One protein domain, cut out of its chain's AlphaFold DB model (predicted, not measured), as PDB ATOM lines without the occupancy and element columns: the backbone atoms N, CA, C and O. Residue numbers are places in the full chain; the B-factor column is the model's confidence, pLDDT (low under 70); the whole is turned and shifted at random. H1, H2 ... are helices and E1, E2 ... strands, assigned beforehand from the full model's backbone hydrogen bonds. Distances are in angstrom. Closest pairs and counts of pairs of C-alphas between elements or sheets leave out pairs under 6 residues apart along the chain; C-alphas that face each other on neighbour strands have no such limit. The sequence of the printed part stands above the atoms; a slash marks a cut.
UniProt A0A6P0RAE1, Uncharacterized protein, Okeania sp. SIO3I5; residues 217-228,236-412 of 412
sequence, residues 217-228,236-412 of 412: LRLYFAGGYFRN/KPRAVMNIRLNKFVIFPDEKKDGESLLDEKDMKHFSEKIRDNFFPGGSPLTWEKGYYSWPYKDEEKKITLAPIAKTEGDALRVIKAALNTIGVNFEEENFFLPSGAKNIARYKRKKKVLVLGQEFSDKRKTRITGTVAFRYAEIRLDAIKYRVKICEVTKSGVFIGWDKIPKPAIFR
ATOM      1  N   LEU A 217     -13.896 -39.650 -35.056       89.75
ATOM      2  CA  LEU A 217     -13.188 -39.171 -33.883       89.75
ATOM      3  C   LEU A 217     -12.028 -38.281 -34.323       89.75
ATOM      4  O   LEU A 217     -11.108 -38.717 -35.017       89.75
ATOM      5  N   ARG A 218     -12.066 -37.016 -33.919       90.00
ATOM      6  CA  ARG A 218     -11.073 -36.018 -34.289       90.00
ATOM      7  C   ARG A 218     -10.274 -35.576 -33.076       90.00
ATOM      8  O   ARG A 218     -10.806 -34.987 -32.140       90.00
ATOM      9  N   LEU A 219      -8.975 -35.842 -33.123       90.19
ATOM     10  CA  LEU A 219      -8.019 -35.540 -32.066       90.19
ATOM     11  C   LEU A 219      -7.240 -34.276 -32.425       90.19
ATOM     12  O   LEU A 219      -6.654 -34.177 -33.509       90.19
ATOM     13  N   TYR A 220      -7.219 -33.314 -31.508       87.81
ATOM     14  CA  TYR A 220      -6.545 -32.038 -31.694       87.81
ATOM     15  C   TYR A 220      -5.299 -31.932 -30.840       87.81
ATOM     16  O   TYR A 220      -5.324 -32.153 -29.629       87.81
ATOM     17  N   PHE A 221      -4.228 -31.482 -31.483       86.69
ATOM     18  CA  PHE A 221      -2.931 -31.287 -30.868       86.69
ATOM     19  C   PHE A 221      -2.467 -29.858 -31.102       86.69
ATOM     20  O   PHE A 221      -2.505 -29.334 -32.224       86.69
ATOM     21  N   ALA A 222      -2.019 -29.220 -30.031       81.06
ATOM     22  CA  ALA A 222      -1.520 -27.858 -30.056       81.06
ATOM     23  C   ALA A 222      -0.069 -27.841 -29.584       81.06
ATOM     24  O   ALA A 222       0.288 -28.468 -28.591       81.06
ATOM     25  N   GLY A 223       0.769 -27.123 -30.316       67.75
ATOM     26  CA  GLY A 223       2.158 -26.895 -29.978       67.75
ATOM     27  C   GLY A 223       2.329 -25.608 -29.195       67.75
ATOM     28  O   GLY A 223       1.757 -24.577 -29.543       67.75
ATOM     29  N   GLY A 224       3.145 -25.684 -28.151       58.53
ATOM     30  CA  GLY A 224       3.524 -24.558 -27.309       58.53
ATOM     31  C   GLY A 224       2.498 -24.197 -26.237       58.53
ATOM     32  O   GLY A 224       1.456 -23.617 -26.536       58.53
ATOM     33  N   TYR A 225       2.880 -24.422 -24.980       41.84
ATOM     34  CA  TYR A 225       2.755 -23.441 -23.900       41.84
ATOM     35  C   TYR A 225       3.819 -23.742 -22.840       41.84
ATOM     36  O   TYR A 225       3.859 -24.868 -22.380       41.84
ATOM     37  N   PHE A 226       4.670 -22.751 -22.538       37.97
ATOM     38  CA  PHE A 226       5.226 -22.353 -21.226       37.97
ATOM     39  C   PHE A 226       6.335 -21.304 -21.477       37.97
ATOM     40  O   PHE A 226       7.508 -21.654 -21.456       37.97
ATOM     41  N   ARG A 227       5.996 -20.037 -21.786       33.41
ATOM     42  CA  ARG A 227       6.747 -18.830 -21.349       33.41
ATOM     43  C   ARG A 227       6.239 -17.533 -21.982       33.41
ATOM     44  O   ARG A 227       5.918 -17.466 -23.162       33.41
ATOM     45  N   ASN A 228       6.219 -16.522 -21.122       36.47
ATOM     46  CA  ASN A 228       5.889 -15.122 -21.338       36.47
ATOM     47  C   ASN A 228       6.787 -14.476 -22.408       36.47
ATOM     48  O   ASN A 228       8.001 -14.430 -22.229       36.47
ATOM     49  N   LYS A 236       1.196 -21.169 -33.602       54.81
ATOM     50  CA  LYS A 236       1.462 -22.459 -32.942       54.81
ATOM     51  C   LYS A 236       1.440 -23.633 -33.921       54.81
ATOM     52  O   LYS A 236       0.534 -23.673 -34.760       54.81
ATOM     53  N   PRO A 237       2.352 -24.623 -33.807       54.47
ATOM     54  CA  PRO A 237       2.190 -25.873 -34.534       54.47
ATOM     55  C   PRO A 237       0.849 -26.487 -34.125       54.47
ATOM     56  O   PRO A 237       0.560 -26.630 -32.945       54.47
ATOM     57  N   ARG A 238      -0.009 -26.809 -35.087       71.62
ATOM     58  CA  ARG A 238      -1.243 -27.561 -34.840       71.62
ATOM     59  C   ARG A 238      -1.156 -28.872 -35.603       71.62
ATOM     60  O   ARG A 238      -0.654 -28.900 -36.736       71.62
ATOM     61  N   ALA A 239      -1.601 -29.949 -34.979       78.50
ATOM     62  CA  ALA A 239      -1.835 -31.217 -35.647       78.50
ATOM     63  C   ALA A 239      -3.259 -31.670 -35.341       78.50
ATOM     64  O   ALA A 239      -3.825 -31.357 -34.296       78.50
ATOM     65  N   VAL A 240      -3.854 -32.335 -36.316       83.06
ATOM     66  CA  VAL A 240      -5.209 -32.855 -36.238       83.06
ATOM     67  C   VAL A 240      -5.151 -34.250 -36.814       83.06
ATOM     68  O   VAL A 240      -4.595 -34.434 -37.897       83.06
ATOM     69  N   MET A 241      -5.713 -35.206 -36.094       84.44
ATOM     70  CA  MET A 241      -5.898 -36.564 -36.582       84.44
ATOM     71  C   MET A 241      -7.385 -36.856 -36.646       84.44
ATOM     72  O   MET A 241      -8.120 -36.486 -35.737       84.44
ATOM     73  N   ASN A 242      -7.810 -37.502 -37.724       84.38
ATOM     74  CA  ASN A 242      -9.179 -37.965 -37.884       84.38
ATOM     75  C   ASN A 242      -9.144 -39.489 -37.929       84.38
ATOM     76  O   ASN A 242      -8.342 -40.060 -38.665       84.38
ATOM     77  N   ILE A 243     -10.018 -40.125 -37.165       86.62
ATOM     78  CA  ILE A 243     -10.198 -41.570 -37.121       86.62
ATOM     79  C   ILE A 243     -11.649 -41.826 -37.496       86.62
ATOM     80  O   ILE A 243     -12.550 -41.316 -36.834       86.62
ATOM     81  N   ARG A 244     -11.897 -42.560 -38.581       84.69
ATOM     82  CA  ARG A 244     -13.266 -42.910 -38.966       84.69
ATOM     83  C   ARG A 244     -13.771 -44.029 -38.059       84.69
ATOM     84  O   ARG A 244     -13.075 -45.016 -37.846       84.69
ATOM     85  N   LEU A 245     -14.983 -43.880 -37.543       85.88
ATOM     86  CA  LEU A 245     -15.614 -44.830 -36.637       85.88
ATOM     87  C   LEU A 245     -16.569 -45.742 -37.419       85.88
ATOM     88  O   LEU A 245     -17.782 -45.571 -37.382       85.88
ATOM     89  N   ASN A 246     -16.020 -46.705 -38.162       81.31
ATOM     90  CA  ASN A 246     -16.796 -47.508 -39.121       81.31
ATOM     91  C   ASN A 246     -17.856 -48.424 -38.484       81.31
ATOM     92  O   ASN A 246     -18.816 -48.778 -39.156       81.31
ATOM     93  N   LYS A 247     -17.719 -48.763 -37.194       83.50
ATOM     94  CA  LYS A 247     -18.744 -49.499 -36.428       83.50
ATOM     95  C   LYS A 247     -19.995 -48.669 -36.140       83.50
ATOM     96  O   LYS A 247     -20.999 -49.220 -35.699       83.50
ATOM     97  N   PHE A 248     -19.926 -47.359 -36.354       80.62
ATOM     98  CA  PHE A 248     -20.998 -46.448 -36.012       80.62
ATOM     99  C   PHE A 248     -21.590 -45.792 -37.250       80.62
ATOM    100  O   PHE A 248     -20.866 -45.459 -38.191       80.62
ATOM    101  N   VAL A 249     -22.899 -45.578 -37.233       76.81
ATOM    102  CA  VAL A 249     -23.627 -44.838 -38.263       76.81
ATOM    103  C   VAL A 249     -24.407 -43.684 -37.649       76.81
ATOM    104  O   VAL A 249     -24.719 -43.679 -36.461       76.81
ATOM    105  N   ILE A 250     -24.668 -42.673 -38.470       65.88
ATOM    106  CA  ILE A 250     -25.448 -41.487 -38.100       65.88
ATOM    107  C   ILE A 250     -26.937 -41.727 -38.373       65.88
ATOM    108  O   ILE A 250     -27.783 -41.265 -37.612       65.88
ATOM    109  N   PHE A 251     -27.243 -42.462 -39.443       64.25
ATOM    110  CA  PHE A 251     -28.593 -42.692 -39.945       64.25
ATOM    111  C   PHE A 251     -29.061 -44.112 -39.575       64.25
ATOM    112  O   PHE A 251     -28.441 -45.082 -40.024       64.25
ATOM    113  N   PRO A 252     -30.097 -44.263 -38.724       67.75
ATOM    114  CA  PRO A 252     -30.582 -45.571 -38.266       67.75
ATOM    115  C   PRO A 252     -31.060 -46.486 -39.398       67.75
ATOM    116  O   PRO A 252     -30.915 -47.702 -39.318       67.75
ATOM    117  N   ASP A 253     -31.617 -45.888 -40.444       64.56
ATOM    118  CA  ASP A 253     -32.146 -46.506 -41.658       64.56
ATOM    119  C   ASP A 253     -31.055 -47.018 -42.612       64.56
ATOM    120  O   ASP A 253     -31.311 -47.909 -43.417       64.56
ATOM    121  N   GLU A 254     -29.815 -46.537 -42.480       61.69
ATOM    122  CA  GLU A 254     -28.660 -46.998 -43.268       61.69
ATOM    123  C   GLU A 254     -27.783 -48.033 -42.536       61.69
ATOM    124  O   GLU A 254     -26.693 -48.390 -43.010       61.69
ATOM    125  N   LYS A 255     -28.228 -48.485 -41.358       72.31
ATOM    126  CA  LYS A 255     -27.506 -49.418 -40.490       72.31
ATOM    127  C   LYS A 255     -27.403 -50.799 -41.140       72.31
ATOM    128  O   LYS A 255     -28.410 -51.424 -41.457       72.31
ATOM    129  N   LYS A 256     -26.176 -51.301 -41.284       78.81
ATOM    130  CA  LYS A 256     -25.892 -52.686 -41.693       78.81
ATOM    131  C   LYS A 256     -25.603 -53.575 -40.484       78.81
ATOM    132  O   LYS A 256     -25.355 -53.082 -39.382       78.81
ATOM    133  N   ASP A 257     -25.596 -54.889 -40.698       73.94
ATOM    134  CA  ASP A 257     -25.215 -55.857 -39.667       73.94
ATOM    135  C   ASP A 257     -23.827 -55.538 -39.090       73.94
ATOM    136  O   ASP A 257     -22.864 -55.298 -39.820       73.94
ATOM    137  N   GLY A 258     -23.740 -55.494 -37.758       76.94
ATOM    138  CA  GLY A 258     -22.521 -55.129 -37.026       76.94
ATOM    139  C   GLY A 258     -22.278 -53.623 -36.852       76.94
ATOM    140  O   GLY A 258     -21.335 -53.249 -36.151       76.94
ATOM    141  N   GLU A 259     -23.113 -52.754 -37.431       82.31
ATOM    142  CA  GLU A 259     -23.081 -51.307 -37.189       82.31
ATOM    143  C   GLU A 259     -24.004 -50.927 -36.015       82.31
ATOM    144  O   GLU A 259     -24.916 -51.665 -35.643       82.31
ATOM    145  N   SER A 260     -23.773 -49.772 -35.394       81.38
ATOM    146  CA  SER A 260     -24.549 -49.263 -34.253       81.38
ATOM    147  C   SER A 260     -24.696 -47.743 -34.312       81.38
ATOM    148  O   SER A 260     -23.954 -47.066 -35.019       81.38
ATOM    149  N   LEU A 261     -25.687 -47.194 -33.613       80.69
ATOM    150  CA  LEU A 261     -25.774 -45.747 -33.416       80.69
ATOM    151  C   LEU A 261     -24.854 -45.358 -32.263       80.69
ATOM    152  O   LEU A 261     -24.750 -46.110 -31.299       80.69
ATOM    153  N   LEU A 262     -24.211 -44.195 -32.369       80.69
ATOM    154  CA  LEU A 262     -23.449 -43.633 -31.255       80.69
ATOM    155  C   LEU A 262     -24.394 -43.206 -30.137       80.69
ATOM    156  O   LEU A 262     -25.291 -42.393 -30.373       80.69
ATOM    157  N   ASP A 263     -24.127 -43.672 -28.926       80.75
ATOM    158  CA  ASP A 263     -24.832 -43.234 -27.730       80.75
ATOM    159  C   ASP A 263     -23.910 -42.501 -26.737       80.75
ATOM    160  O   ASP A 263     -22.729 -42.237 -26.981       80.75
ATOM    161  N   GLU A 264     -24.473 -42.121 -25.592       81.62
ATOM    162  CA  GLU A 264     -23.722 -41.446 -24.538       81.62
ATOM    163  C   GLU A 264     -22.649 -42.342 -23.888       81.62
ATOM    164  O   GLU A 264     -21.581 -41.855 -23.499       81.62
ATOM    165  N   LYS A 265     -22.902 -43.651 -23.781       85.38
ATOM    166  CA  LYS A 265     -21.938 -44.606 -23.222       85.38
ATOM    167  C   LYS A 265     -20.717 -44.704 -24.128       85.38
ATOM    168  O   LYS A 265     -19.601 -44.725 -23.611       85.38
ATOM    169  N   ASP A 266     -20.907 -44.664 -25.444       87.00
ATOM    170  CA  ASP A 266     -19.816 -44.609 -26.416       87.00
ATOM    171  C   ASP A 266     -18.996 -43.324 -26.267       87.00
ATOM    172  O   ASP A 266     -17.765 -43.377 -26.222       87.00
ATOM    173  N   MET A 267     -19.649 -42.160 -26.121       87.50
ATOM    174  CA  MET A 267     -18.950 -40.881 -25.895       87.50
ATOM    175  C   MET A 267     -18.067 -40.936 -24.652       87.50
ATOM    176  O   MET A 267     -16.901 -40.521 -24.678       87.50
ATOM    177  N   LYS A 268     -18.618 -41.476 -23.563       90.38
ATOM    178  CA  LYS A 268     -17.896 -41.669 -22.312       90.38
ATOM    179  C   LYS A 268     -16.732 -42.640 -22.488       90.38
ATOM    180  O   LYS A 268     -15.612 -42.307 -22.099       90.38
ATOM    181  N   HIS A 269     -16.967 -43.773 -23.145       92.88
ATOM    182  CA  HIS A 269     -15.943 -44.774 -23.423       92.88
ATOM    183  C   HIS A 269     -14.777 -44.189 -24.230       92.88
ATOM    184  O   HIS A 269     -13.618 -44.345 -23.845       92.88
ATOM    185  N   PHE A 270     -15.060 -43.445 -25.304       93.25
ATOM    186  CA  PHE A 270     -14.019 -42.764 -26.076       93.25
ATOM    187  C   PHE A 270     -13.266 -41.738 -25.230       93.25
ATOM    188  O   PHE A 270     -12.043 -41.671 -25.304       93.25
ATOM    189  N   SER A 271     -13.967 -40.957 -24.406       93.88
ATOM    190  CA  SER A 271     -13.347 -39.976 -23.510       93.88
ATOM    191  C   SER A 271     -12.345 -40.629 -22.548       93.88
ATOM    192  O   SER A 271     -11.215 -40.153 -22.407       93.88
ATOM    193  N   GLU A 272     -12.723 -41.756 -21.940       94.56
ATOM    194  CA  GLU A 272     -11.872 -42.541 -21.042       94.56
ATOM    195  C   GLU A 272     -10.678 -43.147 -21.784       94.56
ATOM    196  O   GLU A 272      -9.536 -42.952 -21.375       94.56
ATOM    197  N   LYS A 273     -10.905 -43.774 -22.944       96.25
ATOM    198  CA  LYS A 273      -9.819 -44.314 -23.771       96.25
ATOM    199  C   LYS A 273      -8.843 -43.238 -24.240       96.25
ATOM    200  O   LYS A 273      -7.640 -43.491 -24.300       96.25
ATOM    201  N   ILE A 274      -9.324 -42.036 -24.552       95.62
ATOM    202  CA  ILE A 274      -8.462 -40.909 -24.923       95.62
ATOM    203  C   ILE A 274      -7.647 -40.441 -23.724       95.62
ATOM    204  O   ILE A 274      -6.463 -40.164 -23.883       95.62
ATOM    205  N   ARG A 275      -8.237 -40.371 -22.526       94.94
ATOM    206  CA  ARG A 275      -7.482 -40.068 -21.305       94.94
ATOM    207  C   ARG A 275      -6.345 -41.068 -21.117       94.94
ATOM    208  O   ARG A 275      -5.207 -40.659 -20.925       94.94
ATOM    209  N   ASP A 276      -6.637 -42.356 -21.230       95.12
ATOM    210  CA  ASP A 276      -5.662 -43.402 -20.929       95.12
ATOM    211  C   ASP A 276      -4.524 -43.444 -21.971       95.12
ATOM    212  O   ASP A 276      -3.363 -43.633 -21.614       95.12
ATOM    213  N   ASN A 277      -4.829 -43.194 -23.252       95.75
ATOM    214  CA  ASN A 277      -3.846 -43.260 -24.344       95.75
ATOM    215  C   ASN A 277      -3.135 -41.927 -24.645       95.75
ATOM    216  O   ASN A 277      -1.969 -41.918 -25.041       95.75
ATOM    217  N   PHE A 278      -3.823 -40.791 -24.494       93.44
ATOM    218  CA  PHE A 278      -3.314 -39.454 -24.836       93.44
ATOM    219  C   PHE A 278      -3.077 -38.554 -23.625       93.44
ATOM    220  O   PHE A 278      -2.565 -37.445 -23.791       93.44
ATOM    221  N   PHE A 279      -3.422 -39.005 -22.423       91.00
ATOM    222  CA  PHE A 279      -3.115 -38.328 -21.166       91.00
ATOM    223  C   PHE A 279      -2.561 -39.295 -20.087       91.00
ATOM    224  O   PHE A 279      -2.988 -39.234 -18.926       91.00
ATOM    225  N   PRO A 280      -1.636 -40.217 -20.440       87.38
ATOM    226  CA  PRO A 280      -1.172 -41.255 -19.524       87.38
ATOM    227  C   PRO A 280      -0.470 -40.644 -18.306       87.38
ATOM    228  O   PRO A 280       0.318 -39.704 -18.425       87.38
ATOM    229  N   GLY A 281      -0.767 -41.170 -17.115       85.06
ATOM    230  CA  GLY A 281      -0.145 -40.707 -15.868       85.06
ATOM    231  C   GLY A 281      -0.398 -39.228 -15.549       85.06
ATOM    232  O   GLY A 281       0.389 -38.612 -14.838       85.06
ATOM    233  N   GLY A 282      -1.460 -38.631 -16.101       83.94
ATOM    234  CA  GLY A 282      -1.793 -37.229 -15.857       83.94
ATOM    235  C   GLY A 282      -0.984 -36.228 -16.689       83.94
ATOM    236  O   GLY A 282      -0.986 -35.041 -16.370       83.94
ATOM    237  N   SER A 283      -0.297 -36.679 -17.744       85.94
ATOM    238  CA  SER A 283       0.461 -35.817 -18.655       85.94
ATOM    239  C   SER A 283       0.031 -36.032 -20.105       85.94
ATOM    240  O   SER A 283      -0.172 -37.173 -20.517       85.94
ATOM    241  N   PRO A 284      -0.096 -34.967 -20.920       88.19
ATOM    242  CA  PRO A 284      -0.533 -35.113 -22.298       88.19
ATOM    243  C   PRO A 284       0.544 -35.805 -23.128       88.19
ATOM    244  O   PRO A 284       1.721 -35.459 -23.050       88.19
ATOM    245  N   LEU A 285       0.128 -36.730 -23.989       90.06
ATOM    246  CA  LEU A 285       0.994 -37.314 -24.999       90.06
ATOM    247  C   LEU A 285       1.537 -36.190 -25.888       90.06
ATOM    248  O   LEU A 285       0.774 -35.449 -26.523       90.06
ATOM    249  N   THR A 286       2.862 -36.089 -25.940       89.94
ATOM    250  CA  THR A 286       3.578 -35.148 -26.797       89.94
ATOM    251  C   THR A 286       4.417 -35.867 -27.838       89.94
ATOM    252  O   THR A 286       4.994 -36.918 -27.546       89.94
ATOM    253  N   TRP A 287       4.556 -35.258 -29.014       89.38
ATOM    254  CA  TRP A 287       5.519 -35.691 -30.026       89.38
ATOM    255  C   TRP A 287       6.123 -34.511 -30.783       89.38
ATOM    256  O   TRP A 287       5.552 -33.413 -30.827       89.38
ATOM    257  N   GLU A 288       7.274 -34.738 -31.413       86.25
ATOM    258  CA  GLU A 288       7.905 -33.748 -32.279       86.25
ATOM    259  C   GLU A 288       7.321 -33.820 -33.690       86.25
ATOM    260  O   GLU A 288       7.499 -34.795 -34.423       86.25
ATOM    261  N   LYS A 289       6.624 -32.762 -34.110       82.12
ATOM    262  CA  LYS A 289       6.156 -32.649 -35.491       82.12
ATOM    263  C   LYS A 289       7.366 -32.469 -36.414       82.12
ATOM    264  O   LYS A 289       8.244 -31.647 -36.141       82.12
ATOM    265  N   GLY A 290       7.413 -33.245 -37.492       76.31
ATOM    266  CA  GLY A 290       8.526 -33.277 -38.443       76.31
ATOM    267  C   GLY A 290       8.152 -32.804 -39.838       76.31
ATOM    268  O   GLY A 290       7.187 -32.072 -40.024       76.31
ATOM    269  N   TYR A 291       8.912 -33.244 -40.836       72.69
ATOM    270  CA  TYR A 291       8.607 -33.010 -42.255       72.69
ATOM    271  C   TYR A 291       8.017 -34.235 -42.957       72.69
ATOM    272  O   TYR A 291       7.553 -34.119 -44.092       72.69
ATOM    273  N   TYR A 292       8.024 -35.380 -42.278       75.50
ATOM    274  CA  TYR A 292       7.593 -36.661 -42.812       75.50
ATOM    275  C   TYR A 292       6.184 -36.981 -42.331       75.50
ATOM    276  O   TYR A 292       5.857 -36.805 -41.157       75.50
ATOM    277  N   SER A 293       5.353 -37.422 -43.269       83.44
ATOM    278  CA  SER A 293       4.083 -38.078 -42.980       83.44
ATOM    279  C   SER A 293       4.347 -39.569 -42.843       83.44
ATOM    280  O   SER A 293       4.967 -40.140 -43.737       83.44
ATOM    281  N   TRP A 294       3.844 -40.174 -41.775       86.31
ATOM    282  CA  TRP A 294       3.995 -41.602 -41.496       86.31
ATOM    283  C   TRP A 294       2.631 -42.276 -41.636       86.31
ATOM    284  O   TRP A 294       1.832 -42.211 -40.701       86.31
ATOM    285  N   PRO A 295       2.287 -42.793 -42.826       87.69
ATOM    286  CA  PRO A 295       0.965 -43.342 -43.068       87.69
ATOM    287  C   PRO A 295       0.797 -44.729 -42.432       87.69
ATOM    288  O   PRO A 295       1.644 -45.606 -42.570       87.69
ATOM    289  N   TYR A 296      -0.348 -44.918 -41.789       89.06
ATOM    290  CA  TYR A 296      -0.907 -46.209 -41.418       89.06
ATOM    291  C   TYR A 296      -2.222 -46.371 -42.173       89.06
ATOM    292  O   TYR A 296      -3.109 -45.518 -42.032       89.06
ATOM    293  N   LYS A 297      -2.343 -47.414 -42.990       89.19
ATOM    294  CA  LYS A 297      -3.539 -47.670 -43.791       89.19
ATOM    295  C   LYS A 297      -3.947 -49.124 -43.630       89.19
ATOM    296  O   LYS A 297      -3.227 -50.002 -44.072       89.19
ATOM    297  N   ASP A 298      -5.112 -49.329 -43.038       85.25
ATOM    298  CA  ASP A 298      -5.769 -50.625 -42.908       85.25
ATOM    299  C   ASP A 298      -7.059 -50.550 -43.735       85.25
ATOM    300  O   ASP A 298      -7.984 -49.795 -43.410       85.25
ATOM    301  N   GLU A 299      -7.076 -51.237 -44.878       79.88
ATOM    302  CA  GLU A 299      -8.190 -51.169 -45.830       79.88
ATOM    303  C   GLU A 299      -9.423 -51.924 -45.338       79.88
ATOM    304  O   GLU A 299     -10.542 -51.437 -45.522       79.88
ATOM    305  N   GLU A 300      -9.220 -53.053 -44.658       78.50
ATOM    306  CA  GLU A 300     -10.288 -53.887 -44.112       78.50
ATOM    307  C   GLU A 300     -11.065 -53.116 -43.042       78.50
ATOM    308  O   GLU A 300     -12.286 -52.950 -43.124       78.50
ATOM    309  N   LYS A 301     -10.340 -52.526 -42.086       76.62
ATOM    310  CA  LYS A 301     -10.926 -51.710 -41.016       76.62
ATOM    311  C   LYS A 301     -11.217 -50.277 -41.467       76.62
ATOM    312  O   LYS A 301     -11.795 -49.506 -40.697       76.62
ATOM    313  N   LYS A 302     -10.854 -49.912 -42.706       74.50
ATOM    314  CA  LYS A 302     -10.980 -48.576 -43.326       74.50
ATOM    315  C   LYS A 302     -10.402 -47.465 -42.443       74.50
ATOM    316  O   LYS A 302     -11.036 -46.420 -42.241       74.50
ATOM    317  N   ILE A 303      -9.215 -47.704 -41.895       82.12
ATOM    318  CA  ILE A 303      -8.476 -46.761 -41.055       82.12
ATOM    319  C   ILE A 303      -7.350 -46.155 -41.884       82.12
ATOM    320  O   ILE A 303      -6.517 -46.867 -42.429       82.12
ATOM    321  N   THR A 304      -7.289 -44.824 -41.909       84.44
ATOM    322  CA  THR A 304      -6.173 -44.090 -42.509       84.44
ATOM    323  C   THR A 304      -5.676 -43.052 -41.514       84.44
ATOM    324  O   THR A 304      -6.364 -42.069 -41.238       84.44
ATOM    325  N   LEU A 305      -4.470 -43.251 -40.991       87.06
ATOM    326  CA  LEU A 305      -3.769 -42.299 -40.133       87.06
ATOM    327  C   LEU A 305      -2.501 -41.841 -40.840       87.06
ATOM    328  O   LEU A 305      -1.874 -42.597 -41.567       87.06
ATOM    329  N   ALA A 306      -2.122 -40.586 -40.643       87.00
ATOM    330  CA  ALA A 306      -0.924 -40.032 -41.263       87.00
ATOM    331  C   ALA A 306      -0.342 -38.910 -40.390       87.00
ATOM    332  O   ALA A 306      -0.338 -37.743 -40.805       87.00
ATOM    333  N   PRO A 307       0.070 -39.196 -39.137       87.50
ATOM    334  CA  PRO A 307       0.715 -38.186 -38.315       87.50
ATOM    335  C   PRO A 307       1.967 -37.654 -39.009       87.50
ATOM    336  O   PRO A 307       2.764 -38.384 -39.600       87.50
ATOM    337  N   ILE A 308       2.146 -36.343 -38.891       84.25
ATOM    338  CA  ILE A 308       3.383 -35.692 -39.294       84.25
ATOM    339  C   ILE A 308       4.301 -35.699 -38.076       84.25
ATOM    340  O   ILE A 308       4.021 -35.009 -37.093       84.25
ATOM    341  N   ALA A 309       5.385 -36.463 -38.146       85.88
ATOM    342  CA  ALA A 309       6.305 -36.672 -37.033       85.88
ATOM    343  C   ALA A 309       7.758 -36.580 -37.503       85.88
ATOM    344  O   ALA A 309       8.074 -36.801 -38.676       85.88
ATOM    345  N   LYS A 310       8.645 -36.176 -36.594       84.81
ATOM    346  CA  LYS A 310      10.081 -36.049 -36.864       84.81
ATOM    347  C   LYS A 310      10.751 -37.409 -36.935       84.81
ATOM    348  O   LYS A 310      11.623 -37.596 -37.775       84.81
ATOM    349  N   THR A 311      10.324 -38.323 -36.074       87.19
ATOM    350  CA  THR A 311      10.863 -39.674 -35.969       87.19
ATOM    351  C   THR A 311       9.762 -40.703 -36.197       87.19
ATOM    352  O   THR A 311       8.579 -40.424 -35.989       87.19
ATOM    353  N   GLU A 312      10.166 -41.900 -36.607       88.88
ATOM    354  CA  GLU A 312       9.283 -43.058 -36.710       88.88
ATOM    355  C   GLU A 312       8.704 -43.445 -35.344       88.88
ATOM    356  O   GLU A 312       7.503 -43.664 -35.218       88.88
ATOM    357  N   GLY A 313       9.534 -43.445 -34.294       91.06
ATOM    358  CA  GLY A 313       9.100 -43.775 -32.935       91.06
ATOM    359  C   GLY A 313       7.988 -42.855 -32.419       91.06
ATOM    360  O   GLY A 313       7.033 -43.326 -31.798       91.06
ATOM    361  N   ASP A 314       8.060 -41.556 -32.728       91.31
ATOM    362  CA  ASP A 314       6.978 -40.610 -32.440       91.31
ATOM    363  C   ASP A 314       5.697 -40.958 -33.207       91.31
ATOM    364  O   ASP A 314       4.610 -40.957 -32.626       91.31
ATOM    365  N   ALA A 315       5.808 -41.278 -34.499       90.75
ATOM    366  CA  ALA A 315       4.658 -41.669 -35.309       90.75
ATOM    367  C   ALA A 315       3.996 -42.945 -34.780       90.75
ATOM    368  O   ALA A 315       2.784 -42.955 -34.562       90.75
ATOM    369  N   LEU A 316       4.789 -43.986 -34.517       93.69
ATOM    370  CA  LEU A 316       4.329 -45.270 -33.997       93.69
ATOM    371  C   LEU A 316       3.596 -45.106 -32.669       93.69
ATOM    372  O   LEU A 316       2.504 -45.644 -32.503       93.69
ATOM    373  N   ARG A 317       4.150 -44.327 -31.733       94.00
ATOM    374  CA  ARG A 317       3.494 -44.043 -30.448       94.00
ATOM    375  C   ARG A 317       2.115 -43.414 -30.633       94.00
ATOM    376  O   ARG A 317       1.159 -43.826 -29.983       94.00
ATOM    377  N   VAL A 318       2.013 -42.422 -31.513       93.50
ATOM    378  CA  VAL A 318       0.766 -41.684 -31.755       93.50
ATOM    379  C   VAL A 318      -0.262 -42.544 -32.493       93.50
ATOM    380  O   VAL A 318      -1.444 -42.505 -32.156       93.50
ATOM    381  N   ILE A 319       0.176 -43.344 -33.469       94.62
ATOM    382  CA  ILE A 319      -0.676 -44.290 -34.201       94.62
ATOM    383  C   ILE A 319      -1.207 -45.360 -33.250       94.62
ATOM    384  O   ILE A 319      -2.415 -45.556 -33.190       94.62
ATOM    385  N   LYS A 320      -0.342 -45.990 -32.448       95.69
ATOM    386  CA  LYS A 320      -0.750 -46.990 -31.450       95.69
ATOM    387  C   LYS A 320      -1.760 -46.412 -30.456       95.69
ATOM    388  O   LYS A 320      -2.795 -47.025 -30.225       95.69
ATOM    389  N   ALA A 321      -1.524 -45.201 -29.943       95.50
ATOM    390  CA  ALA A 321      -2.475 -44.516 -29.063       95.50
ATOM    391  C   ALA A 321      -3.844 -44.281 -29.739       95.50
ATOM    392  O   ALA A 321      -4.894 -44.485 -29.124       95.50
ATOM    393  N   ALA A 322      -3.842 -43.886 -31.015       94.19
ATOM    394  CA  ALA A 322      -5.056 -43.678 -31.802       94.19
ATOM    395  C   ALA A 322      -5.822 -44.988 -32.066       94.19
ATOM    396  O   ALA A 322      -7.038 -45.019 -31.889       94.19
ATOM    397  N   LEU A 323      -5.130 -46.070 -32.436       93.88
ATOM    398  CA  LEU A 323      -5.737 -47.383 -32.678       93.88
ATOM    399  C   LEU A 323      -6.294 -47.997 -31.386       93.88
ATOM    400  O   LEU A 323      -7.449 -48.421 -31.352       93.88
ATOM    401  N   ASN A 324      -5.547 -47.919 -30.283       94.25
ATOM    402  CA  ASN A 324      -6.008 -48.372 -28.968       94.25
ATOM    403  C   ASN A 324      -7.260 -47.620 -28.495       94.25
ATOM    404  O   ASN A 324      -8.085 -48.182 -27.775       94.25
ATOM    405  N   THR A 325      -7.422 -46.357 -28.907       93.12
ATOM    406  CA  THR A 325      -8.611 -45.560 -28.572       93.12
ATOM    407  C   THR A 325      -9.886 -46.137 -29.186       93.12
ATOM    408  O   THR A 325     -10.949 -46.040 -28.582       93.12
ATOM    409  N   ILE A 326      -9.781 -46.769 -30.357       90.56
ATOM    410  CA  ILE A 326     -10.901 -47.422 -31.050       90.56
ATOM    411  C   ILE A 326     -10.900 -48.952 -30.885       90.56
ATOM    412  O   ILE A 326     -11.674 -49.640 -31.548       90.56
ATOM    413  N   GLY A 327     -10.042 -49.489 -30.008       90.00
ATOM    414  CA  GLY A 327      -9.956 -50.923 -29.720       90.00
ATOM    415  C   GLY A 327      -9.359 -51.762 -30.852       90.00
ATOM    416  O   GLY A 327      -9.744 -52.916 -31.017       90.00
ATOM    417  N   VAL A 328      -8.461 -51.185 -31.651       91.06
ATOM    418  CA  VAL A 328      -7.773 -51.868 -32.755       91.06
ATOM    419  C   VAL A 328      -6.303 -52.056 -32.396       91.06
ATOM    420  O   VAL A 328      -5.664 -51.137 -31.886       91.06
ATOM    421  N   ASN A 329      -5.763 -53.243 -32.676       92.56
ATOM    422  CA  ASN A 329      -4.342 -53.526 -32.501       92.56
ATOM    423  C   ASN A 329      -3.534 -52.961 -33.671       92.56
ATOM    424  O   ASN A 329      -4.009 -52.888 -34.802       92.56
ATOM    425  N   PHE A 330      -2.301 -52.556 -33.389       93.88
ATOM    426  CA  PHE A 330      -1.372 -52.122 -34.424       93.88
ATOM    427  C   PHE A 330      -0.813 -53.327 -35.182       93.88
ATOM    428  O   PHE A 330      -0.234 -54.218 -34.564       93.88
ATOM    429  N   GLU A 331      -0.933 -53.299 -36.506       93.56
ATOM    430  CA  GLU A 331      -0.383 -54.298 -37.424       93.56
ATOM    431  C   GLU A 331       0.730 -53.651 -38.258       93.56
ATOM    432  O   GLU A 331       0.524 -52.615 -38.894       93.56
ATOM    433  N   GLU A 332       1.931 -54.226 -38.221       89.88
ATOM    434  CA  GLU A 332       3.130 -53.624 -38.821       89.88
ATOM    435  C   GLU A 332       3.048 -53.527 -40.350       89.88
ATOM    436  O   GLU A 332       3.482 -52.537 -40.926       89.88
ATOM    437  N   GLU A 333       2.394 -54.489 -41.000       89.31
ATOM    438  CA  GLU A 333       2.157 -54.508 -42.451       89.31
ATOM    439  C   GLU A 333       1.336 -53.315 -42.968       89.31
ATOM    440  O   GLU A 333       1.493 -52.894 -44.113       89.31
ATOM    441  N   ASN A 334       0.507 -52.721 -42.103       89.06
ATOM    442  CA  ASN A 334      -0.308 -51.549 -42.415       89.06
ATOM    443  C   ASN A 334       0.451 -50.230 -42.194       89.06
ATOM    444  O   ASN A 334      -0.072 -49.152 -42.499       89.06
ATOM    445  N   PHE A 335       1.669 -50.288 -41.642       88.81
ATOM    446  CA  PHE A 335       2.534 -49.142 -41.405       88.81
ATOM    447  C   PHE A 335       3.581 -49.028 -42.508       88.81
ATOM    448  O   PHE A 335       4.524 -49.809 -42.601       88.81
ATOM    449  N   PHE A 336       3.438 -48.007 -43.348       78.88
ATOM    450  CA  PHE A 336       4.332 -47.843 -44.484       78.88
ATOM    451  C   PHE A 336       5.468 -46.903 -44.116       78.88
ATOM    452  O   PHE A 336       5.256 -45.759 -43.687       78.88
ATOM    453  N   LEU A 337       6.691 -47.371 -44.359       67.06
ATOM    454  CA  LEU A 337       7.857 -46.512 -44.317       67.06
ATOM    455  C   LEU A 337       7.693 -45.363 -45.322       67.06
ATOM    456  O   LEU A 337       7.039 -45.501 -46.359       67.06
ATOM    457  N   PRO A 338       8.339 -44.218 -45.068       60.59
ATOM    458  CA  PRO A 338       8.415 -43.098 -45.992       60.59
ATOM    459  C   PRO A 338       9.231 -43.416 -47.266       60.59
ATOM    460  O   PRO A 338       9.950 -42.549 -47.756       60.59
ATOM    461  N   SER A 339       9.142 -44.617 -47.851       46.19
ATOM    462  CA  SER A 339       9.671 -44.924 -49.185       46.19
ATOM    463  C   SER A 339       8.817 -44.192 -50.224       46.19
ATOM    464  O   SER A 339       7.845 -44.716 -50.761       46.19
ATOM    465  N   GLY A 340       9.131 -42.912 -50.422       48.06
ATOM    466  CA  GLY A 340       8.325 -41.974 -51.202       48.06
ATOM    467  C   GLY A 340       7.578 -40.933 -50.367       48.06
ATOM    468  O   GLY A 340       6.683 -40.275 -50.905       48.06
ATOM    469  N   ALA A 341       7.921 -40.729 -49.083       46.44
ATOM    470  CA  ALA A 341       7.338 -39.624 -48.327       46.44
ATOM    471  C   ALA A 341       7.576 -38.324 -49.081       46.44
ATOM    472  O   ALA A 341       8.706 -37.848 -49.211       46.44
ATOM    473  N   LYS A 342       6.477 -37.730 -49.555       46.91
ATOM    474  CA  LYS A 342       6.466 -36.338 -49.972       46.91
ATOM    475  C   LYS A 342       7.042 -35.567 -48.804       46.91
ATOM    476  O   LYS A 342       6.387 -35.435 -47.771       46.91
ATOM    477  N   ASN A 343       8.276 -35.104 -48.960       45.22
ATOM    478  CA  ASN A 343       8.862 -34.174 -48.031       45.22
ATOM    479  C   ASN A 343       7.882 -33.003 -47.977       45.22
ATOM    480  O   ASN A 343       7.758 -32.247 -48.942       45.22
ATOM    481  N   ILE A 344       7.121 -32.874 -46.887       50.91
ATOM    482  CA  ILE A 344       6.180 -31.760 -46.763       50.91
ATOM    483  C   ILE A 344       7.000 -30.455 -46.652       50.91
ATOM    484  O   ILE A 344       6.454 -29.352 -46.755       50.91
ATOM    485  N   ALA A 345       8.338 -30.542 -46.503       43.84
ATOM    486  CA  ALA A 345       9.225 -29.404 -46.642       43.84
ATOM    487  C   ALA A 345       9.008 -28.697 -47.984       43.84
ATOM    488  O   ALA A 345       9.398 -29.140 -49.060       43.84
ATOM    489  N   ARG A 346       8.478 -27.482 -47.836       41.97
ATOM    490  CA  ARG A 346       8.424 -26.418 -48.834       41.97
ATOM    491  C   ARG A 346       7.446 -26.663 -49.983       41.97
ATOM    492  O   ARG A 346       7.789 -26.392 -51.130       41.97
ATOM    493  N   TYR A 347       6.158 -26.829 -49.682       39.12
ATOM    494  CA  TYR A 347       5.195 -26.053 -50.475       39.12
ATOM    495  C   TYR A 347       5.421 -24.558 -50.183       39.12
ATOM    496  O   TYR A 347       4.692 -23.920 -49.428       39.12
ATOM    497  N   LYS A 348       6.462 -23.970 -50.791       41.34
ATOM    498  CA  LYS A 348       6.479 -22.539 -51.097       41.34
ATOM    499  C   LYS A 348       5.373 -22.344 -52.132       41.34
ATOM    500  O   LYS A 348       5.652 -22.268 -53.323       41.34
ATOM    501  N   ARG A 349       4.109 -22.251 -51.710       40.19
ATOM    502  CA  ARG A 349       3.110 -21.594 -52.553       40.19
ATOM    503  C   ARG A 349       3.494 -20.117 -52.592       40.19
ATOM    504  O   ARG A 349       2.964 -19.313 -51.844       40.19
ATOM    505  N   LYS A 350       4.444 -19.749 -53.456       42.22
ATOM    506  CA  LYS A 350       4.589 -18.366 -53.917       42.22
ATOM    507  C   LYS A 350       3.415 -18.083 -54.862       42.22
ATOM    508  O   LYS A 350       3.624 -17.870 -56.048       42.22
ATOM    509  N   LYS A 351       2.172 -18.131 -54.375       44.81
ATOM    510  CA  LYS A 351       1.103 -17.447 -55.100       44.81
ATOM    511  C   LYS A 351       1.282 -15.975 -54.761       44.81
ATOM    512  O   LYS A 351       1.105 -15.570 -53.614       44.81
ATOM    513  N   LYS A 352       1.748 -15.206 -55.744       50.50
ATOM    514  CA  LYS A 352       1.563 -13.763 -55.714       50.50
ATOM    515  C   LYS A 352       0.068 -13.543 -55.912       50.50
ATOM    516  O   LYS A 352      -0.490 -14.012 -56.900       50.50
ATOM    517  N   VAL A 353      -0.588 -12.948 -54.929       48.72
ATOM    518  CA  VAL A 353      -1.979 -12.529 -55.060       48.72
ATOM    519  C   VAL A 353      -1.936 -11.066 -55.458       48.72
ATOM    520  O   VAL A 353      -1.332 -10.257 -54.759       48.72
ATOM    521  N   LEU A 354      -2.529 -10.745 -56.601       37.28
ATOM    522  CA  LEU A 354      -2.740  -9.367 -57.013       37.28
ATOM    523  C   LEU A 354      -3.980  -8.843 -56.291       37.28
ATOM    524  O   LEU A 354      -5.077  -9.363 -56.484       37.28
ATOM    525  N   VAL A 355      -3.792  -7.832 -55.449       36.94
ATOM    526  CA  VAL A 355      -4.882  -7.082 -54.817       36.94
ATOM    527  C   VAL A 355      -4.724  -5.641 -55.275       36.94
ATOM    528  O   VAL A 355      -3.700  -5.023 -55.002       36.94
ATOM    529  N   LEU A 356      -5.707  -5.132 -56.027       41.16
ATOM    530  CA  LEU A 356      -5.704  -3.763 -56.569       41.16
ATOM    531  C   LEU A 356      -4.426  -3.416 -57.366       41.16
ATOM    532  O   LEU A 356      -3.841  -2.353 -57.194       41.16
ATOM    533  N   GLY A 357      -3.952  -4.339 -58.209       37.75
ATOM    534  CA  GLY A 357      -2.761  -4.125 -59.045       37.75
ATOM    535  C   GLY A 357      -1.418  -4.231 -58.310       37.75
ATOM    536  O   GLY A 357      -0.377  -4.226 -58.959       37.75
ATOM    537  N   GLN A 358      -1.415  -4.399 -56.984       33.91
ATOM    538  CA  GLN A 358      -0.202  -4.647 -56.208       33.91
ATOM    539  C   GLN A 358      -0.005  -6.143 -55.947       33.91
ATOM    540  O   GLN A 358      -0.931  -6.862 -55.561       33.91
ATOM    541  N   GLU A 359       1.218  -6.626 -56.169       46.12
ATOM    542  CA  GLU A 359       1.591  -8.016 -55.915       46.12
ATOM    543  C   GLU A 359       1.886  -8.247 -54.426       46.12
ATOM    544  O   GLU A 359       2.891  -7.783 -53.888       46.12
ATOM    545  N   PHE A 360       1.067  -9.065 -53.769       41.28
ATOM    546  CA  PHE A 360       1.320  -9.530 -52.407       41.28
ATOM    547  C   PHE A 360       1.827 -10.969 -52.435       41.28
ATOM    548  O   PHE A 360       1.170 -11.876 -52.947       41.28
ATOM    549  N   SER A 361       3.003 -11.224 -51.857       44.25
ATOM    550  CA  SER A 361       3.469 -12.599 -51.662       44.25
ATOM    551  C   SER A 361       2.762 -13.220 -50.454       44.25
ATOM    552  O   SER A 361       2.981 -12.756 -49.331       44.25
ATOM    553  N   ASP A 362       1.992 -14.295 -50.646       44.25
ATOM    554  CA  ASP A 362       1.466 -15.087 -49.527       44.25
ATOM    555  C   ASP A 362       2.630 -15.828 -48.835       44.25
ATOM    556  O   ASP A 362       3.030 -16.932 -49.206       44.25
ATOM    557  N   LYS A 363       3.268 -15.181 -47.849       43.47
ATOM    558  CA  LYS A 363       4.379 -15.749 -47.060       43.47
ATOM    559  C   LYS A 363       3.873 -16.641 -45.923       43.47
ATOM    560  O   LYS A 363       4.448 -16.622 -44.832       43.47
ATOM    561  N   ARG A 364       2.845 -17.470 -46.135       42.84
ATOM    562  CA  ARG A 364       2.507 -18.527 -45.168       42.84
ATOM    563  C   ARG A 364       3.596 -19.601 -45.179       42.84
ATOM    564  O   ARG A 364       3.502 -20.623 -45.849       42.84
ATOM    565  N   LYS A 365       4.668 -19.366 -44.416       45.12
ATOM    566  CA  LYS A 365       5.580 -20.429 -43.984       45.12
ATOM    567  C   LYS A 365       4.804 -21.295 -42.997       45.12
ATOM    568  O   LYS A 365       4.746 -20.971 -41.814       45.12
ATOM    569  N   THR A 366       4.213 -22.390 -43.461       46.19
ATOM    570  CA  THR A 366       3.767 -23.456 -42.563       46.19
ATOM    571  C   THR A 366       5.013 -23.941 -41.821       46.19
ATOM    572  O   THR A 366       5.882 -24.573 -42.421       46.19
ATOM    573  N   ARG A 367       5.184 -23.580 -40.542       51.88
ATOM    574  CA  ARG A 367       6.185 -24.242 -39.700       51.88
ATOM    575  C   ARG A 367       5.605 -25.609 -39.365       51.88
ATOM    576  O   ARG A 367       4.688 -25.731 -38.561       51.88
ATOM    577  N   ILE A 368       6.068 -26.614 -40.104       57.66
ATOM    578  CA  ILE A 368       5.639 -28.008 -39.952       57.66
ATOM    579  C   ILE A 368       6.339 -28.633 -38.731       57.66
ATOM    580  O   ILE A 368       5.907 -29.668 -38.256       57.66
ATOM    581  N   THR A 369       7.350 -27.971 -38.160       65.81
ATOM    582  CA  THR A 369       8.142 -28.479 -37.038       65.81
ATOM    583  C   THR A 369       7.775 -27.865 -35.688       65.81
ATOM    584  O   THR A 369       7.367 -26.704 -35.609       65.81
ATOM    585  N   GLY A 370       7.939 -28.655 -34.625       75.62
ATOM    586  CA  GLY A 370       7.741 -28.252 -33.229       75.62
ATOM    587  C   GLY A 370       6.986 -29.303 -32.416       75.62
ATOM    588  O   GLY A 370       6.237 -30.103 -32.976       75.62
ATOM    589  N   THR A 371       7.173 -29.302 -31.097       83.94
ATOM    590  CA  THR A 371       6.470 -30.220 -30.192       83.94
ATOM    591  C   THR A 371       4.991 -29.870 -30.122       83.94
ATOM    592  O   THR A 371       4.630 -28.704 -29.929       83.94
ATOM    593  N   VAL A 372       4.135 -30.875 -30.269       86.00
ATOM    594  CA  VAL A 372       2.683 -30.767 -30.088       86.00
ATOM    595  C   VAL A 372       2.237 -31.667 -28.945       86.00
ATOM    596  O   VAL A 372       2.843 -32.707 -28.713       86.00
ATOM    597  N   ALA A 373       1.186 -31.257 -28.239       87.56
ATOM    598  CA  ALA A 373       0.576 -32.003 -27.143       87.56
ATOM    599  C   ALA A 373      -0.920 -32.196 -27.402       87.56
ATOM    600  O   ALA A 373      -1.553 -31.315 -28.000       87.56
ATOM    601  N   PHE A 374      -1.486 -33.316 -26.942       88.62
ATOM    602  CA  PHE A 374      -2.934 -33.536 -26.991       88.62
ATOM    603  C   PHE A 374      -3.680 -32.411 -26.274       88.62
ATOM    604  O   PHE A 374      -3.245 -31.934 -25.220       88.62
ATOM    605  N   ARG A 375      -4.795 -31.960 -26.862       87.31
ATOM    606  CA  ARG A 375      -5.522 -30.809 -26.337       87.31
ATOM    607  C   ARG A 375      -7.005 -31.007 -26.149       87.31
ATOM    608  O   ARG A 375      -7.512 -30.602 -25.112       87.31
ATOM    609  N   TYR A 376      -7.693 -31.580 -27.116       88.56
ATOM    610  CA  TYR A 376      -9.095 -31.947 -26.977       88.56
ATOM    611  C   TYR A 376      -9.468 -32.935 -28.074       88.56
ATOM    612  O   TYR A 376      -8.736 -33.088 -29.059       88.56
ATOM    613  N   ALA A 377     -10.611 -33.585 -27.910       89.44
ATOM    614  CA  ALA A 377     -11.193 -34.424 -28.939       89.44
ATOM    615  C   ALA A 377     -12.660 -34.077 -29.168       89.44
ATOM    616  O   ALA A 377     -13.368 -33.644 -28.253       89.44
ATOM    617  N   GLU A 378     -13.109 -34.280 -30.398       90.81
ATOM    618  CA  GLU A 378     -14.512 -34.165 -30.779       90.81
ATOM    619  C   GLU A 378     -14.934 -35.363 -31.631       90.81
ATOM    620  O   GLU A 378     -14.137 -35.901 -32.401       90.81
ATOM    621  N   ILE A 379     -16.200 -35.743 -31.522       84.81
ATOM    622  CA  ILE A 379     -16.879 -36.547 -32.526       84.81
ATOM    623  C   ILE A 379     -17.465 -35.599 -33.562       84.81
ATOM    624  O   ILE A 379     -18.176 -34.650 -33.232       84.81
ATOM    625  N   ARG A 380     -17.149 -35.850 -34.827       81.56
ATOM    626  CA  ARG A 380     -17.613 -35.074 -35.968       81.56
ATOM    627  C   ARG A 380     -18.553 -35.924 -36.811       81.56
ATOM    628  O   ARG A 380     -18.165 -36.970 -37.327       81.56
ATOM    629  N   LEU A 381     -19.779 -35.441 -36.953       70.31
ATOM    630  CA  LEU A 381     -20.824 -36.034 -37.775       70.31
ATOM    631  C   LEU A 381     -20.836 -35.266 -39.094       70.31
ATOM    632  O   LEU A 381     -21.520 -34.253 -39.223       70.31
ATOM    633  N   ASP A 382     -19.997 -35.676 -40.049       62.66
ATOM    634  CA  ASP A 382     -19.767 -34.881 -41.263       62.66
ATOM    635  C   ASP A 382     -21.023 -34.690 -42.114       62.66
ATOM    636  O   ASP A 382     -21.189 -33.623 -42.708       62.66
ATOM    637  N   ALA A 383     -21.933 -35.665 -42.083       56.94
ATOM    638  CA  ALA A 383     -23.217 -35.606 -42.772       56.94
ATOM    639  C   ALA A 383     -24.080 -34.405 -42.364       56.94
ATOM    640  O   ALA A 383     -24.669 -33.752 -43.218       56.94
ATOM    641  N   ILE A 384     -24.082 -34.074 -41.074       52.34
ATOM    642  CA  ILE A 384     -24.873 -32.976 -40.493       52.34
ATOM    643  C   ILE A 384     -23.982 -31.849 -39.952       52.34
ATOM    644  O   ILE A 384     -24.392 -31.055 -39.117       52.34
ATOM    645  N   LYS A 385     -22.699 -31.859 -40.348       60.78
ATOM    646  CA  LYS A 385     -21.614 -30.958 -39.913       60.78
ATOM    647  C   LYS A 385     -21.604 -30.623 -38.418       60.78
ATOM    648  O   LYS A 385     -21.076 -29.585 -38.007       60.78
ATOM    649  N   TYR A 386     -22.088 -31.559 -37.611       63.84
ATOM    650  CA  TYR A 386     -22.224 -31.424 -36.177       63.84
ATOM    651  C   TYR A 386     -20.950 -31.885 -35.480       63.84
ATOM    652  O   TYR A 386     -20.250 -32.788 -35.951       63.84
ATOM    653  N   ARG A 387     -20.615 -31.235 -34.364       76.88
ATOM    654  CA  ARG A 387     -19.399 -31.518 -33.598       76.88
ATOM    655  C   ARG A 387     -19.726 -31.590 -32.125       76.88
ATOM    656  O   ARG A 387     -20.238 -30.635 -31.548       76.88
ATOM    657  N   VAL A 388     -19.359 -32.705 -31.523       80.56
ATOM    658  CA  VAL A 388     -19.561 -32.973 -30.108       80.56
ATOM    659  C   VAL A 388     -18.192 -33.072 -29.472       80.56
ATOM    660  O   VAL A 388     -17.455 -34.020 -29.728       80.56
ATOM    661  N   LYS A 389     -17.809 -32.083 -28.666       84.50
ATOM    662  CA  LYS A 389     -16.569 -32.180 -27.892       84.50
ATOM    663  C   LYS A 389     -16.745 -33.266 -26.827       84.50
ATOM    664  O   LYS A 389     -17.728 -33.228 -26.100       84.50
ATOM    665  N   ILE A 390     -15.796 -34.199 -26.727       89.75
ATOM    666  CA  ILE A 390     -15.892 -35.348 -25.805       89.75
ATOM    667  C   ILE A 390     -14.864 -35.340 -24.671       89.75
ATOM    668  O   ILE A 390     -15.072 -35.965 -23.632       89.75
ATOM    669  N   CYS A 391     -13.756 -34.622 -24.844       88.19
ATOM    670  CA  CYS A 391     -12.801 -34.329 -23.779       88.19
ATOM    671  C   CYS A 391     -11.971 -33.088 -24.121       88.19
ATOM    672  O   CYS A 391     -11.825 -32.729 -25.293       88.19
ATOM    673  N   GLU A 392     -11.396 -32.443 -23.109       89.06
ATOM    674  CA  GLU A 392     -10.411 -31.377 -23.274       89.06
ATOM    675  C   GLU A 392      -9.379 -31.364 -22.153       89.06
ATOM    676  O   GLU A 392      -9.642 -31.775 -21.031       89.06
ATOM    677  N   VAL A 393      -8.192 -30.851 -22.448       82.69
ATOM    678  CA  VAL A 393      -7.175 -30.528 -21.455       82.69
ATOM    679  C   VAL A 393      -7.184 -29.014 -21.280       82.69
ATOM    680  O   VAL A 393      -7.006 -28.259 -22.240       82.69
ATOM    681  N   THR A 394      -7.364 -28.554 -20.051       79.62
ATOM    682  CA  THR A 394      -7.409 -27.129 -19.702       79.62
ATOM    683  C   THR A 394      -6.044 -26.455 -19.826       79.62
ATOM    684  O   THR A 394      -4.996 -27.098 -19.935       79.62
ATOM    685  N   LYS A 395      -6.019 -25.118 -19.758       71.81
ATOM    686  CA  LYS A 395      -4.767 -24.340 -19.728       71.81
ATOM    687  C   LYS A 395      -3.822 -24.755 -18.598       71.81
ATOM    688  O   LYS A 395      -2.621 -24.760 -18.836       71.81
ATOM    689  N   SER A 396      -4.355 -25.159 -17.447       74.44
ATOM    690  CA  SER A 396      -3.594 -25.668 -16.300       74.44
ATOM    691  C   SER A 396      -3.147 -27.127 -16.444       74.44
ATOM    692  O   SER A 396      -2.516 -27.654 -15.539       74.44
ATOM    693  N   GLY A 397      -3.453 -27.785 -17.566       77.50
ATOM    694  CA  GLY A 397      -3.063 -29.172 -17.814       77.50
ATOM    695  C   GLY A 397      -4.028 -30.204 -17.233       77.50
ATOM    696  O   GLY A 397      -3.723 -31.380 -17.267       77.50
ATOM    697  N   VAL A 398      -5.201 -29.812 -16.732       84.38
ATOM    698  CA  VAL A 398      -6.191 -30.762 -16.191       84.38
ATOM    699  C   VAL A 398      -7.041 -31.352 -17.312       84.38
ATOM    700  O   VAL A 398      -7.587 -30.591 -18.112       84.38
ATOM    701  N   PHE A 399      -7.194 -32.677 -17.340       88.94
ATOM    702  CA  PHE A 399      -8.104 -33.378 -18.246       88.94
ATOM    703  C   PHE A 399      -9.559 -33.287 -17.758       88.94
ATOM    704  O   PHE A 399      -9.878 -33.632 -16.621       88.94
ATOM    705  N   ILE A 400     -10.449 -32.855 -18.644       88.50
ATOM    706  CA  ILE A 400     -11.898 -32.804 -18.473       88.50
ATOM    707  C   ILE A 400     -12.497 -33.820 -19.446       88.50
ATOM    708  O   ILE A 400     -12.376 -33.671 -20.662       88.50
ATOM    709  N   GLY A 401     -13.112 -34.868 -18.899       90.00
ATOM    710  CA  GLY A 401     -13.798 -35.905 -19.669       90.00
ATOM    711  C   GLY A 401     -15.268 -35.585 -19.939       90.00
ATOM    712  O   GLY A 401     -15.776 -34.550 -19.506       90.00
ATOM    713  N   TRP A 402     -15.944 -36.516 -20.612       89.44
ATOM    714  CA  TRP A 402     -17.332 -36.394 -21.070       89.44
ATOM    715  C   TRP A 402     -18.294 -35.912 -19.980       89.44
ATOM    716  O   TRP A 402     -19.011 -34.936 -20.182       89.44
ATOM    717  N   ASP A 403     -18.226 -36.518 -18.791       87.00
ATOM    718  CA  ASP A 403     -19.118 -36.222 -17.661       87.00
ATOM    719  C   ASP A 403     -19.071 -34.751 -17.200       87.00
ATOM    720  O   ASP A 403     -19.990 -34.274 -16.538       87.00
ATOM    721  N   LYS A 404     -17.991 -34.029 -17.520       83.94
ATOM    722  CA  LYS A 404     -17.755 -32.642 -17.093       83.94
ATOM    723  C   LYS A 404     -17.764 -31.646 -18.252       83.94
ATOM    724  O   LYS A 404     -17.598 -30.449 -18.019       83.94
ATOM    725  N   ILE A 405     -17.933 -32.113 -19.489       78.81
ATOM    726  CA  ILE A 405     -18.062 -31.230 -20.645       78.81
ATOM    727  C   ILE A 405     -19.515 -30.775 -20.778       78.81
ATOM    728  O   ILE A 405     -20.425 -31.590 -20.627       78.81
ATOM    729  N   PRO A 406     -19.764 -29.486 -21.088       72.12
ATOM    730  CA  PRO A 406     -21.100 -29.017 -21.418       72.12
ATOM    731  C   PRO A 406     -21.701 -29.847 -22.556       72.12
ATOM    732  O   PRO A 406     -21.248 -29.773 -23.701       72.12
ATOM    733  N   LYS A 407     -22.717 -30.648 -22.224       66.31
ATOM    734  CA  LYS A 407     -23.419 -31.476 -23.203       66.31
ATOM    735  C   LYS A 407     -24.246 -30.579 -24.125       66.31
ATOM    736  O   LYS A 407     -24.930 -29.677 -23.620       66.31
ATOM    737  N   PRO A 408     -24.201 -30.801 -25.447       58.38
ATOM    738  CA  PRO A 408     -25.083 -30.099 -26.363       58.38
ATOM    739  C   PRO A 408     -26.553 -30.390 -26.038       58.38
ATOM    740  O   PRO A 408     -26.869 -31.461 -25.524       58.38
ATOM    741  N   ALA A 409     -27.449 -29.455 -26.363       49.16
ATOM    742  CA  ALA A 409     -28.875 -29.572 -26.045       49.16
ATOM    743  C   ALA A 409     -29.538 -30.834 -26.628       49.16
ATOM    744  O   ALA A 409     -30.465 -31.340 -26.024       49.16
ATOM    745  N   ILE A 410     -29.016 -31.389 -27.729       45.84
ATOM    746  CA  ILE A 410     -29.517 -32.630 -28.351       45.84
ATOM    747  C   ILE A 410     -29.288 -33.902 -27.506       45.84
ATOM    748  O   ILE A 410     -29.817 -34.955 -27.834       45.84
ATOM    749  N   PHE A 411     -28.485 -33.814 -26.440       42.09
ATOM    750  CA  PHE A 411     -28.233 -34.900 -25.483       42.09
ATOM    751  C   PHE A 411     -28.866 -34.641 -24.104       42.09
ATOM    752  O   PHE A 411     -28.538 -35.344 -23.147       42.09
ATOM    753  N   ARG A 412     -29.689 -33.596 -23.965       40.34
ATOM    754  CA  ARG A 412     -30.523 -33.346 -22.781       40.34
ATOM    755  C   ARG A 412     -31.950 -33.736 -23.107       40.34
ATOM    756  O   ARG A 412     -32.609 -34.245 -22.180       40.34
TER     757      ARG A 412
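This is residues 217 to 228 and 236 to 412 of the 412 residues of an uncharacterized protein of Okeania sp. SIO3I5 (UniProt A0A6P0RAE1). A strongly twisted, branched sheet of five strands, E1, E2, E3, E8 and E9, has two helices, H1 and H2, on one face; the small hairpin E4 and E5 packs near E2 and H2, and a thin arm, residues 346 to 365, sticks out far from the body with the hairpin E6 and E7 at its tip. H1 covers E8 and E9, and H2 lies nearer E3, so placed that the ends of the two helices overlap. The printed part has 189 residues, with two named helices and nine named strands; along the chain E1 and E2 come first, then H1, then E3, E4 and E5, then H2, and last E6, E7, E8 and E9; the neighbour pairs E1 and E2, E1 and E8, E3 and E8, E8 and E9, E4 and E5, and E6 and E7 are antiparallel. The class is mixed, helices and strands, with 81 residues, under half, in named elements. The whole is compact, with a radius of gyration of the C-alphas of 18.8 A, and spans 54 by 40 by 40 A.

Begin at E8, residues 370 to 381, which has three neighbours and bends by 63 degrees at residue 373. On one side of it lies E1, residues 217 to 223, antiparallel at 155 degrees, with N 220 and O 376 at 2.9 A. On the other side of E8 lie E3, residues 286 to 289, with N 289 and O 370 at 2.9 A, and E9, residues 386 to 393, with N 379 and O 388 at 2.8 A; E8 and E9 form a hairpin. E2, residues 238 to 244, is an edge strand beside E1, antiparallel at 168 degrees, with N 219 and O 241 at 2.8 A. Now look for H1, residues 264 to 278: it is on the sheet at a height of 9.5 A, over E8 and E9, and runs along the strands, at 10 degrees to E8 on the local plane. Its closest C-alphas to E9 are those of Ser 271 and Cys 391, 5.7 A apart. H2, residues 312 to 325, is on the same face at a height of 8.5 A, and only just over E3, on which 3 of its 14 C-alphas fall. H2 touches H1 with residues 321 to 325 alone, at a shallow tilt of 23 degrees, opposite ways; the closest C-alphas, of Asn 277 and Ala 321, are 5.1 A apart. In both helices every O i to N i+4 pair is within hydrogen-bond range. The hairpin of E4, residues 296 to 298, and E5, residues 303 to 305, has N 296 and O 305 at 2.8 A. The closest C-alphas of E2 and E5, of Arg 244 and Ile 303, are 6.5 A apart. The hairpin of E6, residues 352 to 355, and E7, residues 358 to 361, has N 353 and O 360 at 2.9 A; E7 is apart from E8.

Find C-alpha 217 at (-13.188, -39.171, -33.883), where E1 begins its 20.0 A; E2 runs 19.9 A. H1 runs 20.5 A from C-alpha 264 at (-23.722, -41.446, -24.538), and H2 19.8 A. E8 is the longest strand, 30.0 A, and E9 runs 21.1 A to C-alpha 393 at (-7.175, -30.528, -21.455). E3, E4, E5, E6 and E7 have 4, 3, 3, 4 and 4 residues.

The two C-alphas farthest apart, of Asp 257 and Gly 357, are 59.6 A apart. Residues 229 to 235 are not printed; C-alphas 228 and 236 are 14.4 A apart across this cut. The links from E2 to H1, 19 residues, and from H2 to E6, 26 residues, are long. The mean pLDDT of the printed part is 75.0; residues 337 to 369 are among the 57 under 70. The chain ends at Arg 412.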